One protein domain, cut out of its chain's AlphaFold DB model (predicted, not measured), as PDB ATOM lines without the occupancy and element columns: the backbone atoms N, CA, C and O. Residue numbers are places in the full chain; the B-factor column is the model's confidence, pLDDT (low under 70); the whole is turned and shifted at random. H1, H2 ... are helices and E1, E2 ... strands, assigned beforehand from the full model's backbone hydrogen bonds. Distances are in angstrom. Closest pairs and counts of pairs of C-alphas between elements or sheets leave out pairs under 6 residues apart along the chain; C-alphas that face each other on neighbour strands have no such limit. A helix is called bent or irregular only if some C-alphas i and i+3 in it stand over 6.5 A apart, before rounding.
ATOM      1  N   PHE A 181     193.985 124.535 146.305       82.00
ATOM      2  CA  PHE A 181     192.849 125.142 145.605       82.00
ATOM      3  C   PHE A 181     192.610 126.570 146.096       82.00
ATOM      4  O   PHE A 181     192.760 126.856 147.284       82.00
ATOM      5  N   ILE A 182     192.189 127.460 145.193       79.38
ATOM      6  CA  ILE A 182     191.611 128.755 145.569       79.38
ATOM      7  C   ILE A 182     190.109 128.559 145.721       79.38
ATOM      8  O   ILE A 182     189.423 128.211 144.761       79.38
ATOM      9  N   VAL A 183     189.595 128.832 146.916       77.75
ATOM     10  CA  VAL A 183     188.160 128.816 147.194       77.75
ATOM     11  C   VAL A 183     187.710 130.184 147.672       77.75
ATOM     12  O   VAL A 183     188.351 130.838 148.493       77.75
ATOM     13  N   CYS A 184     186.578 130.618 147.139       75.25
ATOM     14  CA  CYS A 184     185.917 131.831 147.572       75.25
ATOM     15  C   CYS A 184     185.408 131.599 149.025       75.25
ATOM     16  O   CYS A 184     184.763 130.584 149.296       75.25
ATOM     17  N   GLN A 185     185.696 132.503 149.975       79.88
ATOM     18  CA  GLN A 185     185.438 132.278 151.415       79.88
ATOM     19  C   GLN A 185     183.986 131.865 151.706       79.88
ATOM     20  O   GLN A 185     183.760 130.933 152.468       79.88
ATOM     21  N   SER A 186     183.000 132.497 151.067       78.00
ATOM     22  CA  SER A 186     181.577 132.162 151.227       78.00
ATOM     23  C   SER A 186     181.256 130.701 150.889       78.00
ATOM     24  O   SER A 186     180.483 130.059 151.598       78.00
ATOM     25  N   GLN A 187     181.885 130.153 149.846       75.19
ATOM     26  CA  GLN A 187     181.735 128.751 149.456       75.19
ATOM     27  C   GLN A 187     182.393 127.821 150.470       75.19
ATOM     28  O   GLN A 187     181.801 126.811 150.837       75.19
ATOM     29  N   LEU A 188     183.576 128.178 150.976       82.50
ATOM     30  CA  LEU A 188     184.227 127.406 152.031       82.50
ATOM     31  C   LEU A 188     183.366 127.370 153.301       82.50
ATOM     32  O   LEU A 188     183.151 126.302 153.867       82.50
ATOM     33  N   MET A 189     182.810 128.514 153.709       81.19
ATOM     34  CA  MET A 189     181.939 128.595 154.886       81.19
ATOM     35  C   MET A 189     180.647 127.787 154.722       81.19
ATOM     36  O   MET A 189     180.132 127.272 155.714       81.19
ATOM     37  N   SER A 190     180.157 127.610 153.486       77.31
ATOM     38  CA  SER A 190     178.974 126.787 153.198       77.31
ATOM     39  C   SER A 190     179.151 125.317 153.610       77.31
ATOM     40  O   SER A 190     178.177 124.665 153.978       77.31
ATOM     41  N   LEU A 191     180.393 124.813 153.658       77.00
ATOM     42  CA  LEU A 191     180.698 123.450 154.115       77.00
ATOM     43  C   LEU A 191     180.505 123.274 155.628       77.00
ATOM     44  O   LEU A 191     180.298 122.161 156.100       77.00
ATOM     45  N   PHE A 192     180.533 124.368 156.391       80.88
ATOM     46  CA  PHE A 192     180.377 124.373 157.849       80.88
ATOM     47  C   PHE A 192     178.948 124.737 158.267       80.88
ATOM     48  O   PHE A 192     178.721 125.237 159.372       80.88
ATOM     49  N   THR A 193     177.980 124.502 157.376       78.25
ATOM     50  CA  THR A 193     176.552 124.725 157.641       78.25
ATOM     51  C   THR A 193     175.868 123.539 158.318       78.25
ATOM     52  O   THR A 193     174.765 123.685 158.835       78.25
ATOM     53  N   ILE A 194     176.527 122.375 158.373       75.62
ATOM     54  CA  ILE A 194     176.010 121.160 159.012       75.62
ATOM     55  C   ILE A 194     177.070 120.593 159.961       75.62
ATOM     56  O   ILE A 194     178.242 120.450 159.605       75.62
ATOM     57  N   CYS A 195     176.664 120.254 161.184       70.56
ATOM     58  CA  CYS A 195     177.520 119.597 162.160       70.56
ATOM     59  C   CYS A 195     177.753 118.126 161.767       70.56
ATOM     60  O   CYS A 195     176.785 117.369 161.681       70.56
ATOM     61  N   PRO A 196     179.009 117.667 161.626       67.31
ATOM     62  CA  PRO A 196     179.297 116.278 161.264       67.31
ATOM     63  C   PRO A 196     178.957 115.263 162.371       67.31
ATOM     64  O   PRO A 196     178.888 114.071 162.092       67.31
ATOM     65  N   ALA A 197     178.748 115.705 163.619       72.69
ATOM     66  CA  ALA A 197     178.466 114.820 164.752       72.69
ATOM     67  C   ALA A 197     176.965 114.604 165.004       72.69
ATOM     68  O   ALA A 197     176.548 113.488 165.295       72.69
ATOM     69  N   CYS A 198     176.154 115.663 164.922       71.81
ATOM     70  CA  CYS A 198     174.720 115.598 165.226       71.81
ATOM     71  C   CYS A 198     173.815 115.862 164.018       71.81
ATOM     72  O   CYS A 198     172.596 115.867 164.175       71.81
ATOM     73  N   CYS A 199     174.393 116.124 162.841       72.44
ATOM     74  CA  CYS A 199     173.685 116.529 161.622       72.44
ATOM     75  C   CYS A 199     172.805 117.786 161.790       72.44
ATOM     76  O   CYS A 199     171.959 118.065 160.945       72.44
ATOM     77  N   GLY A 200     172.994 118.542 162.877       63.84
ATOM     78  CA  GLY A 200     172.296 119.796 163.144       63.84
ATOM     79  C   GLY A 200     172.908 120.969 162.380       63.84
ATOM     80  O   GLY A 200     174.087 120.945 162.036       63.84
ATOM     81  N   GLU A 201     172.109 121.997 162.128       74.25
ATOM     82  CA  GLU A 201     172.514 123.165 161.346       74.25
ATOM     83  C   GLU A 201     173.435 124.116 162.124       74.25
ATOM     84  O   GLU A 201     173.264 124.353 163.321       74.25
ATOM     85  N   THR A 202     174.411 124.697 161.435       76.19
ATOM     86  CA  THR A 202     175.460 125.525 162.028       76.19
ATOM     87  C   THR A 202     175.874 126.689 161.125       76.19
ATOM     88  O   THR A 202     175.512 126.762 159.959       76.19
ATOM     89  N   GLN A 203     176.695 127.585 161.655       73.81
ATOM     90  CA  GLN A 203     177.342 128.692 160.983       73.81
ATOM     91  C   GLN A 203     178.824 128.681 161.364       73.81
ATOM     92  O   GLN A 203     179.193 128.844 162.530       73.81
ATOM     93  N   GLY A 204     179.690 128.464 160.379       75.69
ATOM     94  CA  GLY A 204     181.120 128.673 160.551       75.69
ATOM     95  C   GLY A 204     181.467 130.163 160.518       75.69
ATOM     96  O   GLY A 204     180.896 130.910 159.724       75.69
ATOM     97  N   TYR A 205     182.459 130.585 161.299       82.00
ATOM     98  CA  TYR A 205     183.193 131.840 161.102       82.00
ATOM     99  C   TYR A 205     184.699 131.605 161.261       82.00
ATOM    100  O   TYR A 205     185.130 130.644 161.900       82.00
ATOM    101  N   VAL A 206     185.506 132.474 160.655       83.94
ATOM    102  CA  VAL A 206     186.969 132.433 160.779       83.94
ATOM    103  C   VAL A 206     187.349 133.044 162.132       83.94
ATOM    104  O   VAL A 206     187.117 134.227 162.361       83.94
ATOM    105  N   GLU A 207     187.881 132.230 163.044       81.88
ATOM    106  CA  GLU A 207     188.325 132.640 164.388       81.88
ATOM    107  C   GLU A 207     189.731 133.259 164.348       81.88
ATOM    108  O   GLU A 207     190.015 134.195 165.089       81.88
ATOM    109  N   GLN A 208     190.604 132.749 163.477       78.56
ATOM    110  CA  GLN A 208     191.982 133.216 163.320       78.56
ATOM    111  C   GLN A 208     192.423 133.053 161.864       78.56
ATOM    112  O   GLN A 208     192.067 132.066 161.219       78.56
ATOM    113  N   GLN A 209     193.209 134.004 161.363       84.56
ATOM    114  CA  GLN A 209     193.805 133.960 160.030       84.56
ATOM    115  C   GLN A 209     195.271 134.404 160.095       84.56
ATOM    116  O   GLN A 209     195.562 135.504 160.557       84.56
ATOM    117  N   GLU A 210     196.177 133.564 159.590       75.19
ATOM    118  CA  GLU A 210     197.614 133.835 159.466       75.19
ATOM    119  C   GLU A 210     198.084 133.462 158.052       75.19
ATOM    120  O   GLU A 210     198.363 132.305 157.739       75.19
ATOM    121  N   GLY A 211     198.128 134.444 157.147       78.94
ATOM    122  CA  GLY A 211     198.425 134.188 155.735       78.94
ATOM    123  C   GLY A 211     197.365 133.288 155.085       78.94
ATOM    124  O   GLY A 211     196.187 133.646 155.052       78.94
ATOM    125  N   THR A 212     197.785 132.129 154.559       73.00
ATOM    126  CA  THR A 212     196.888 131.096 154.001       73.00
ATOM    127  C   THR A 212     196.300 130.161 155.064       73.00
ATOM    128  O   THR A 212     195.404 129.379 154.746       73.00
ATOM    129  N   TYR A 213     196.768 130.227 156.317       72.50
ATOM    130  CA  TYR A 213     196.207 129.460 157.427       72.50
ATOM    131  C   TYR A 213     194.948 130.142 157.962       72.50
ATOM    132  O   TYR A 213     194.955 131.334 158.270       72.50
ATOM    133  N   ILE A 214     193.877 129.368 158.117       79.69
ATOM    134  CA  ILE A 214     192.623 129.810 158.725       79.69
ATOM    135  C   ILE A 214     192.151 128.783 159.751       79.69
ATOM    136  O   ILE A 214     192.156 127.578 159.501       79.69
ATOM    137  N   LYS A 215     191.701 129.273 160.905       76.44
ATOM    138  CA  LYS A 215     191.036 128.482 161.941       76.44
ATOM    139  C   LYS A 215     189.550 128.813 161.919       76.44
ATOM    140  O   LYS A 215     189.176 129.968 162.104       76.44
ATOM    141  N   ILE A 216     188.703 127.813 161.689       81.62
ATOM    142  CA  ILE A 216     187.248 127.985 161.595       81.62
ATOM    143  C   ILE A 216     186.581 127.460 162.865       81.62
ATOM    144  O   ILE A 216     186.914 126.378 163.349       81.62
ATOM    145  N   LYS A 217     185.614 128.219 163.385       78.25
ATOM    146  CA  LYS A 217     184.777 127.845 164.528       78.25
ATOM    147  C   LYS A 217     183.312 127.807 164.111       78.25
ATOM    148  O   LYS A 217     182.845 128.692 163.405       78.25
ATOM    149  N   GLN A 218     182.603 126.768 164.537       77.88
ATOM    150  CA  GLN A 218     181.244 126.450 164.098       77.88
ATOM    151  C   GLN A 218     180.264 126.679 165.266       77.88
ATOM    152  O   GLN A 218     180.422 126.077 166.328       77.88
ATOM    153  N   LEU A 219     179.301 127.592 165.098       63.19
ATOM    154  CA  LEU A 219     178.224 127.922 166.055       63.19
ATOM    155  C   LEU A 219     176.857 127.520 165.471       63.19
ATOM    156  O   LEU A 219     176.785 127.200 164.300       63.19
ATOM    157  N   TYR A 220     175.777 127.466 166.249       42.97
ATOM    158  CA  TYR A 220     174.467 126.957 165.788       42.97
ATOM    159  C   TYR A 220     173.544 128.082 165.252       42.97
ATOM    160  O   TYR A 220     173.626 129.191 165.778       42.97
ATOM    161  N   TRP A 221     172.634 127.738 164.315       42.19
ATOM    162  CA  TRP A 221     171.471 128.482 163.734       42.19
ATOM    163  C   TRP A 221     171.548 129.071 162.287       42.19
ATOM    164  O   TRP A 221     172.267 130.027 162.030       42.19
ATOM    165  N   GLN A 222     170.677 128.496 161.428       35.34
ATOM    166  CA  GLN A 222     169.827 128.917 160.273       35.34
ATOM    167  C   GLN A 222     170.285 129.632 158.965       35.34
ATOM    168  O   GLN A 222     171.020 130.611 158.945       35.34
ATOM    169  N   CYS A 223     169.695 129.116 157.865       36.16
ATOM    170  CA  CYS A 223     170.176 128.901 156.482       36.16
ATOM    171  C   CYS A 223     170.069 130.027 155.428       36.16
ATOM    172  O   CYS A 223     169.130 130.823 155.454       36.16
ATOM    173  N   SER A 224     170.892 129.933 154.362       31.00
ATOM    174  CA  SER A 224     170.482 129.576 152.967       31.00
ATOM    175  C   SER A 224     171.681 129.601 151.988       31.00
ATOM    176  O   SER A 224     172.498 130.516 152.053       31.00
ATOM    177  N   ALA A 225     171.780 128.646 151.047       35.53
ATOM    178  CA  ALA A 225     172.857 128.561 150.041       35.53
ATOM    179  C   ALA A 225     172.343 128.688 148.589       35.53
ATOM    180  O   ALA A 225     171.278 128.174 148.253       35.53
ATOM    181  N   PHE A 226     173.135 129.337 147.723       32.81
ATOM    182  CA  PHE A 226     172.919 129.480 146.275       32.81
ATOM    183  C   PHE A 226     174.064 128.825 145.482       32.81
ATOM    184  O   PHE A 226     175.220 128.853 145.902       32.81
ATOM    185  N   HIS A 227     173.732 128.263 144.317       34.12
ATOM    186  CA  HIS A 227     174.669 127.646 143.374       34.12
ATOM    187  C   HIS A 227     175.558 128.687 142.678       34.12
ATOM    188  O   HIS A 227     175.077 129.740 142.264       34.12
ATOM    189  N   ILE A 228     176.848 128.380 142.505       44.31
ATOM    190  CA  ILE A 228     177.828 129.288 141.903       44.31
ATOM    191  C   ILE A 228     178.619 128.524 140.833       44.31
ATOM    192  O   ILE A 228     179.237 127.497 141.107       44.31
ATOM    193  N   LEU A 229     178.618 129.068 139.616       42.69
ATOM    194  CA  LEU A 229     179.685 128.913 138.620       42.69
ATOM    195  C   LEU A 229     181.061 129.035 139.318       42.69
ATOM    196  O   LEU A 229     181.136 129.777 140.294       42.69
ATOM    197  N   PRO A 230     182.175 128.415 138.879       61.94
ATOM    198  CA  PRO A 230     183.485 128.676 139.488       61.94
ATOM    199  C   PRO A 230     183.968 130.105 139.159       61.94
ATOM    200  O   PRO A 230     184.894 130.313 138.381       61.94
ATOM    201  N   ALA A 231     183.325 131.115 139.750       67.31
ATOM    202  CA  ALA A 231     183.549 132.542 139.547       67.31
ATOM    203  C   ALA A 231     185.004 132.914 139.838       67.31
ATOM    204  O   ALA A 231     185.584 133.733 139.134       67.31
ATOM    205  N   CYS A 232     185.616 132.225 140.804       73.00
ATOM    206  CA  CYS A 232     187.029 132.330 141.140       73.00
ATOM    207  C   CYS A 232     187.951 132.092 139.894       73.00
ATOM    208  O   CYS A 232     188.982 132.751 139.785       73.00
ATOM    209  N   ASN A 233     187.563 131.292 138.880       83.31
ATOM    210  CA  ASN A 233     188.334 131.123 137.624       83.31
ATOM    211  C   ASN A 233     188.288 132.359 136.710       83.31
ATOM    212  O   ASN A 233     189.302 132.763 136.131       83.31
ATOM    213  N   LEU A 234     187.099 132.946 136.553       84.31
ATOM    214  CA  LEU A 234     186.922 134.158 135.757       84.31
ATOM    215  C   LEU A 234     187.579 135.354 136.455       84.31
ATOM    216  O   LEU A 234     188.270 136.131 135.802       84.31
ATOM    217  N   LEU A 235     187.447 135.444 137.781       84.62
ATOM    218  CA  LEU A 235     188.103 136.458 138.608       84.62
ATOM    219  C   LEU A 235     189.629 136.351 138.540       84.62
ATOM    220  O   LEU A 235     190.286 137.373 138.379       84.62
ATOM    221  N   LEU A 236     190.199 135.140 138.573       88.12
ATOM    222  CA  LEU A 236     191.637 134.937 138.372       88.12
ATOM    223  C   LEU A 236     192.084 135.407 136.978       88.12
ATOM    224  O   LEU A 236     193.116 136.059 136.846       88.12
ATOM    225  N   SER A 237     191.290 135.121 135.942       91.00
ATOM    226  CA  SER A 237     191.584 135.582 134.574       91.00
ATOM    227  C   SER A 237     191.519 137.105 134.461       91.00
ATOM    228  O   SER A 237     192.376 137.710 133.823       91.00
ATOM    229  N   GLY A 238     190.522 137.723 135.101       90.06
ATOM    230  CA  GLY A 238     190.401 139.175 135.211       90.06
ATOM    231  C   GLY A 238     191.591 139.785 135.939       90.06
ATOM    232  O   GLY A 238     192.221 140.685 135.401       90.06
ATOM    233  N   ALA A 239     191.959 139.244 137.102       90.88
ATOM    234  CA  ALA A 239     193.090 139.723 137.889       90.88
ATOM    235  C   ALA A 239     194.394 139.706 137.082       90.88
ATOM    236  O   ALA A 239     195.060 140.730 137.019       90.88
ATOM    237  N   ILE A 240     194.707 138.592 136.406       93.06
ATOM    238  CA  ILE A 240     195.898 138.475 135.548       93.06
ATOM    239  C   ILE A 240     195.874 139.515 134.421       93.06
ATOM    240  O   ILE A 240     196.889 140.158 134.156       93.06
ATOM    241  N   HIS A 241     194.733 139.665 133.740       94.25
ATOM    242  CA  HIS A 241     194.638 140.542 132.577       94.25
ATOM    243  C   HIS A 241     194.707 142.022 132.971       94.25
ATOM    244  O   HIS A 241     195.479 142.775 132.385       94.25
ATOM    245  N   PHE A 242     193.944 142.436 133.983       94.12
ATOM    246  CA  PHE A 242     193.857 143.836 134.405       94.12
ATOM    247  C   PHE A 242     195.119 144.318 135.127       94.12
ATOM    248  O   PHE A 242     195.417 145.506 135.085       94.12
ATOM    249  N   SER A 243     195.887 143.419 135.753       94.25
ATOM    250  CA  SER A 243     197.180 143.765 136.354       94.25
ATOM    251  C   SER A 243     198.341 143.796 135.351       94.25
ATOM    252  O   SER A 243     199.466 144.091 135.748       94.25
ATOM    253  N   GLY A 244     198.109 143.442 134.079       91.81
ATOM    254  CA  GLY A 244     199.156 143.363 133.055       91.81
ATOM    255  C   GLY A 244     200.147 142.210 133.256       91.81
ATOM    256  O   GLY A 244     201.250 142.237 132.712       91.81
ATOM    257  N   CYS A 245     199.793 141.192 134.047       91.38
ATOM    258  CA  CYS A 245     200.671 140.050 134.274       91.38
ATOM    259  C   CYS A 245     200.723 139.121 133.052       91.38
ATOM    260  O   CYS A 245     199.726 138.883 132.369       91.38
ATOM    261  N   MET A 246     201.885 138.503 132.821       92.75
ATOM    262  CA  MET A 246     202.032 137.480 131.786       92.75
ATOM    263  C   MET A 246     201.315 136.192 132.199       92.75
ATOM    264  O   MET A 246     201.831 135.412 132.999       92.75
ATOM    265  N   ALA A 247     200.154 135.929 131.601       91.25
ATOM    266  CA  ALA A 247     199.302 134.797 131.969       91.25
ATOM    267  C   ALA A 247     200.025 133.444 131.968       91.25
ATOM    268  O   ALA A 247     199.860 132.651 132.893       91.25
ATOM    269  N   THR A 248     200.871 133.182 130.971       91.69
ATOM    270  CA  THR A 248     201.634 131.928 130.879       91.69
ATOM    271  C   THR A 248     202.645 131.779 132.015       91.69
ATOM    272  O   THR A 248     202.790 130.683 132.557       91.69
ATOM    273  N   GLN A 249     203.313 132.867 132.408       93.38
ATOM    274  CA  GLN A 249     204.251 132.874 133.530       93.38
ATOM    275  C   GLN A 249     203.517 132.727 134.862       93.38
ATOM    276  O   GLN A 249     203.918 131.899 135.680       93.38
ATOM    277  N   THR A 250     202.415 133.453 135.057       93.44
ATOM    278  CA  THR A 250     201.597 133.355 136.271       93.44
ATOM    279  C   THR A 250     201.041 131.945 136.441       93.44
ATOM    280  O   THR A 250     201.243 131.336 137.484       93.44
ATOM    281  N   ILE A 251     200.426 131.364 135.406       92.25
ATOM    282  CA  ILE A 251     199.886 129.995 135.465       92.25
ATOM    283  C   ILE A 251     201.004 128.972 135.710       92.25
ATOM    284  O   ILE A 251     200.821 128.040 136.491       92.25
ATOM    285  N   ARG A 252     202.184 129.140 135.094       91.50
ATOM    286  CA  ARG A 252     203.346 128.274 135.362       91.50
ATOM    287  C   ARG A 252     203.780 128.359 136.825       91.50
ATOM    288  O   ARG A 252     204.018 127.325 137.438       91.50
ATOM    289  N   MET A 253     203.859 129.565 137.376       93.62
ATOM    290  CA  MET A 253     204.205 129.794 138.778       93.62
ATOM    291  C   MET A 253     203.185 129.143 139.726       93.62
ATOM    292  O   MET A 253     203.587 128.423 140.637       93.62
ATOM    293  N   LEU A 254     201.882 129.283 139.455       90.31
ATOM    294  CA  LEU A 254     200.820 128.630 140.233       90.31
ATOM    295  C   LEU A 254     200.923 127.098 140.185       90.31
ATOM    296  O   LEU A 254     200.808 126.439 141.217       90.31
ATOM    297  N   LYS A 255     201.217 126.527 139.010       87.81
ATOM    298  CA  LYS A 255     201.439 125.080 138.858       87.81
ATOM    299  C   LYS A 255     202.655 124.588 139.641       87.81
ATOM    300  O   LYS A 255     202.566 123.546 140.277       87.81
ATOM    301  N   LEU A 256     203.763 125.335 139.643       87.75
ATOM    302  CA  LEU A 256     204.953 124.998 140.438       87.75
ATOM    303  C   LEU A 256     204.677 125.033 141.947       87.75
ATOM    304  O   LEU A 256     205.273 124.267 142.695       87.75
ATOM    305  N   PHE A 257     203.748 125.884 142.391       85.81
ATOM    306  CA  PHE A 257     203.283 125.915 143.778       85.81
ATOM    307  C   PHE A 257     202.336 124.743 144.132       85.81
ATOM    308  O   PHE A 257     202.001 124.535 145.302       85.81
ATOM    309  N   GLY A 258     201.903 123.955 143.142       84.25
ATOM    310  CA  GLY A 258     200.912 122.888 143.304       84.25
ATOM    311  C   GLY A 258     199.478 123.412 143.401       84.25
ATOM    312  O   GLY A 258     198.632 122.775 144.026       84.25
ATOM    313  N   LEU A 259     199.205 124.600 142.847       85.56
ATOM    314  CA  LEU A 259     197.871 125.190 142.831       85.56
ATOM    315  C   LEU A 259     197.088 124.768 141.585       85.56
ATOM    316  O   LEU A 259     197.481 125.055 140.450       85.56
ATOM    317  N   GLN A 260     195.923 124.172 141.814       82.38
ATOM    318  CA  GLN A 260     194.939 123.870 140.788       82.38
ATOM    319  C   GLN A 260     194.353 125.179 140.252       82.38
ATOM    320  O   GLN A 260     193.736 125.964 140.976       82.38
ATOM    321  N   CYS A 261     194.601 125.447 138.973       86.19
ATOM    322  CA  CYS A 261     194.233 126.693 138.315       86.19
ATOM    323  C   CYS A 261     193.899 126.464 136.837       86.19
ATOM    324  O   CYS A 261     194.154 125.405 136.264       86.19
ATOM    325  N   ILE A 262     193.304 127.482 136.216       88.25
ATOM    326  CA  ILE A 262     192.938 127.466 134.799       88.25
ATOM    327  C   ILE A 262     194.151 127.232 133.885       88.25
ATOM    328  O   ILE A 262     195.272 127.664 134.161       88.25
ATOM    329  N   SER A 263     193.912 126.594 132.742       90.56
ATOM    330  CA  SER A 263     194.903 126.495 131.670       90.56
ATOM    331  C   SER A 263     195.110 127.841 130.962       90.56
ATOM    332  O   SER A 263     194.242 128.716 130.987       90.56
ATOM    333  N   ALA A 264     196.230 127.982 130.244       91.12
ATOM    334  CA  ALA A 264     196.465 129.143 129.384       91.12
ATOM    335  C   ALA A 264     195.371 129.284 128.308       91.12
ATOM    336  O   ALA A 264     194.875 130.382 128.078       91.12
ATOM    337  N   SER A 265     194.914 128.173 127.718       91.56
ATOM    338  CA  SER A 265     193.797 128.169 126.763       91.56
ATOM    339  C   SER A 265     192.498 128.702 127.378       91.56
ATOM    340  O   SER A 265     191.797 129.507 126.765       91.56
ATOM    341  N   THR A 266     192.203 128.324 128.624       89.00
ATOM    342  CA  THR A 266     191.039 128.833 129.359       89.00
ATOM    343  C   THR A 266     191.172 130.326 129.646       89.00
ATOM    344  O   THR A 266     190.198 131.057 129.467       89.00
ATOM    345  N   PHE A 267     192.369 130.792 130.024       94.19
ATOM    346  CA  PHE A 267     192.647 132.218 130.192       94.19
ATOM    347  C   PHE A 267     192.370 133.001 128.903       94.19
ATOM    348  O   PHE A 267     191.586 133.944 128.945       94.19
ATOM    349  N   PHE A 268     192.923 132.594 127.755       93.31
ATOM    350  CA  PHE A 268     192.711 133.307 126.486       93.31
ATOM    351  C   PHE A 268     191.243 133.288 126.038       93.31
ATOM    352  O   PHE A 268     190.729 134.282 125.520       93.31
ATOM    353  N   ARG A 269     190.519 132.195 126.316       91.50
ATOM    354  CA  ARG A 269     189.068 132.141 126.107       91.50
ATOM    355  C   ARG A 269     188.331 133.153 126.985       91.50
ATOM    356  O   ARG A 269     187.485 133.886 126.479       91.50
ATOM    357  N   HIS A 270     188.648 133.227 128.279       92.38
ATOM    358  CA  HIS A 270     188.067 134.238 129.168       92.38
ATOM    359  C   HIS A 270     188.457 135.660 128.757       92.38
ATOM    360  O   HIS A 270     187.639 136.576 128.864       92.38
ATOM    361  N   GLN A 271     189.684 135.830 128.259       93.62
ATOM    362  CA  GLN A 271     190.201 137.101 127.786       93.62
ATOM    363  C   GLN A 271     189.330 137.659 126.666       93.62
ATOM    364  O   GLN A 271     188.775 138.750 126.783       93.62
ATOM    365  N   ARG A 272     189.136 136.852 125.622       92.62
ATOM    366  CA  ARG A 272     188.341 137.211 124.448       92.62
ATOM    367  C   ARG A 272     186.860 137.414 124.764       92.62
ATOM    368  O   ARG A 272     186.258 138.342 124.238       92.62
ATOM    369  N   LEU A 273     186.266 136.538 125.575       88.56
ATOM    370  CA  LEU A 273     184.812 136.521 125.771       88.56
ATOM    371  C   LEU A 273     184.315 137.476 126.857       88.56
ATOM    372  O   LEU A 273     183.167 137.902 126.789       88.56
ATOM    373  N   TYR A 274     185.141 137.796 127.856       89.19
ATOM    374  CA  TYR A 274     184.673 138.517 129.041       89.19
ATOM    375  C   TYR A 274     185.539 139.722 129.386       89.19
ATOM    376  O   TYR A 274     185.023 140.835 129.491       89.19
ATOM    377  N   THR A 275     186.851 139.543 129.564       90.44
ATOM    378  CA  THR A 275     187.671 140.625 130.130       90.44
ATOM    379  C   THR A 275     187.982 141.721 129.106       90.44
ATOM    380  O   THR A 275     187.899 142.888 129.475       90.44
ATOM    381  N   ILE A 276     188.224 141.397 127.826       91.75
ATOM    382  CA  ILE A 276     188.342 142.405 126.750       91.75
ATOM    383  C   ILE A 276     187.040 143.213 126.604       91.75
ATOM    384  O   ILE A 276     187.114 144.436 126.715       91.75
ATOM    385  N   PRO A 277     185.851 142.596 126.434       92.75
ATOM    386  CA  PRO A 277     184.595 143.346 126.401       92.75
ATOM    387  C   PRO A 277     184.376 144.235 127.630       92.75
ATOM    388  O   PRO A 277     183.903 145.358 127.492       92.75
ATOM    389  N   THR A 278     184.769 143.767 128.821       90.38
ATOM    390  CA  THR A 278     184.672 144.561 130.057       90.38
ATOM    391  C   THR A 278     185.554 145.812 129.999       90.38
ATOM    392  O   THR A 278     185.085 146.893 130.351       90.38
ATOM    393  N   ILE A 279     186.798 145.692 129.519       91.75
ATOM    394  CA  ILE A 279     187.714 146.834 129.336       91.75
ATOM    395  C   ILE A 279     187.142 147.815 128.313       91.75
ATOM    396  O   ILE A 279     187.086 149.012 128.579       91.75
TER     397      ILE A 279
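This is residues 181 to 279 of the 548 residues of an uncharacterized protein of Dissostichus mawsoni (UniProt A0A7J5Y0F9). Two lobes lie at the two ends of an elongated outline: a long two-stranded hairpin, E1 and E2, with the short helix H1 packed on it mainly beside E1, and a cluster of three helices, H2, H3 and H4. The strip of residues 221 to 230 joins the lobes, and within the cluster H2 crosses H4 while H3 meets H2 at a corner. The printed part has 99 residues, with four named helices and two named strands in the order H1, E1, E2, H2, H3, H4; the sheet is E1 - E2, antiparallel, and the class is mixed, helices and strands. The whole is loose, with a radius of gyration of the C-alphas of 17.2 A, and spans 47 by 27 by 18 A.

Start with H1, residues 185 to 193, and E1, residues 202 to 210: 10 pairs of their C-alphas are within 8 A, the closest those of Thr 193 and Thr 202 at 4.6 A. E1 and E2, residues 213 to 220, form a hairpin at 156 degrees between directions; look for N 205 and O 217 at 2.9 A and N 215 and O 208 at 2.8 A, both within hydrogen-bond range. Further on, H2, residues 231 to 242, and H3, residues 247 to 256, touch only at the corner, and only just, with 3 pairs of C-alphas within 8 A; the closest are those of Ile 240 and Ala 247, 6.2 A apart. H4, residues 264 to 279, touches H2, about perpendicular at 73 degrees, only just past steep; their closest C-alphas, of Ser 237 and Phe 267, are 5.6 A apart. H4 touches H3 with residues 264 to 267 alone, at a steep tilt of 46 degrees, opposite ways; the closest C-alphas are those of Thr 248 and Ala 264, 6.1 A apart. H1 is apart from H2, H3 and H4. Every O i to N i+4 pair is within hydrogen-bond range in H2 and H3, against 10 of 12 in H4 and 2 of 5 in H1, where 5 of 6 O i to N i+3 pairs are.

Find C-alpha 185 at (185.438, 132.278, 151.415), where H1 begins; it is 13.2 A long. E1 measures 23.8 A and E2 23.4 A. H2 begins at C-alpha 231, (183.549, 132.542, 139.547), and measures 16.1 A; H3 measures 14.1 A. H4, 19.7 A long, ends at C-alpha 279, (187.714, 146.834, 129.336); it has a kink of 43 degrees near residue 271 and is irregular, only just, with C-alphas 273 and 276 6.9 A apart.

The two C-alphas farthest apart, those of Cys 198 and Ile 279, are 49.3 A apart. The printed part has no cut and no long link. Mean pLDDT of the printed part is 78.9; look for values under 70 at residues 196, 200 and 219 to 231.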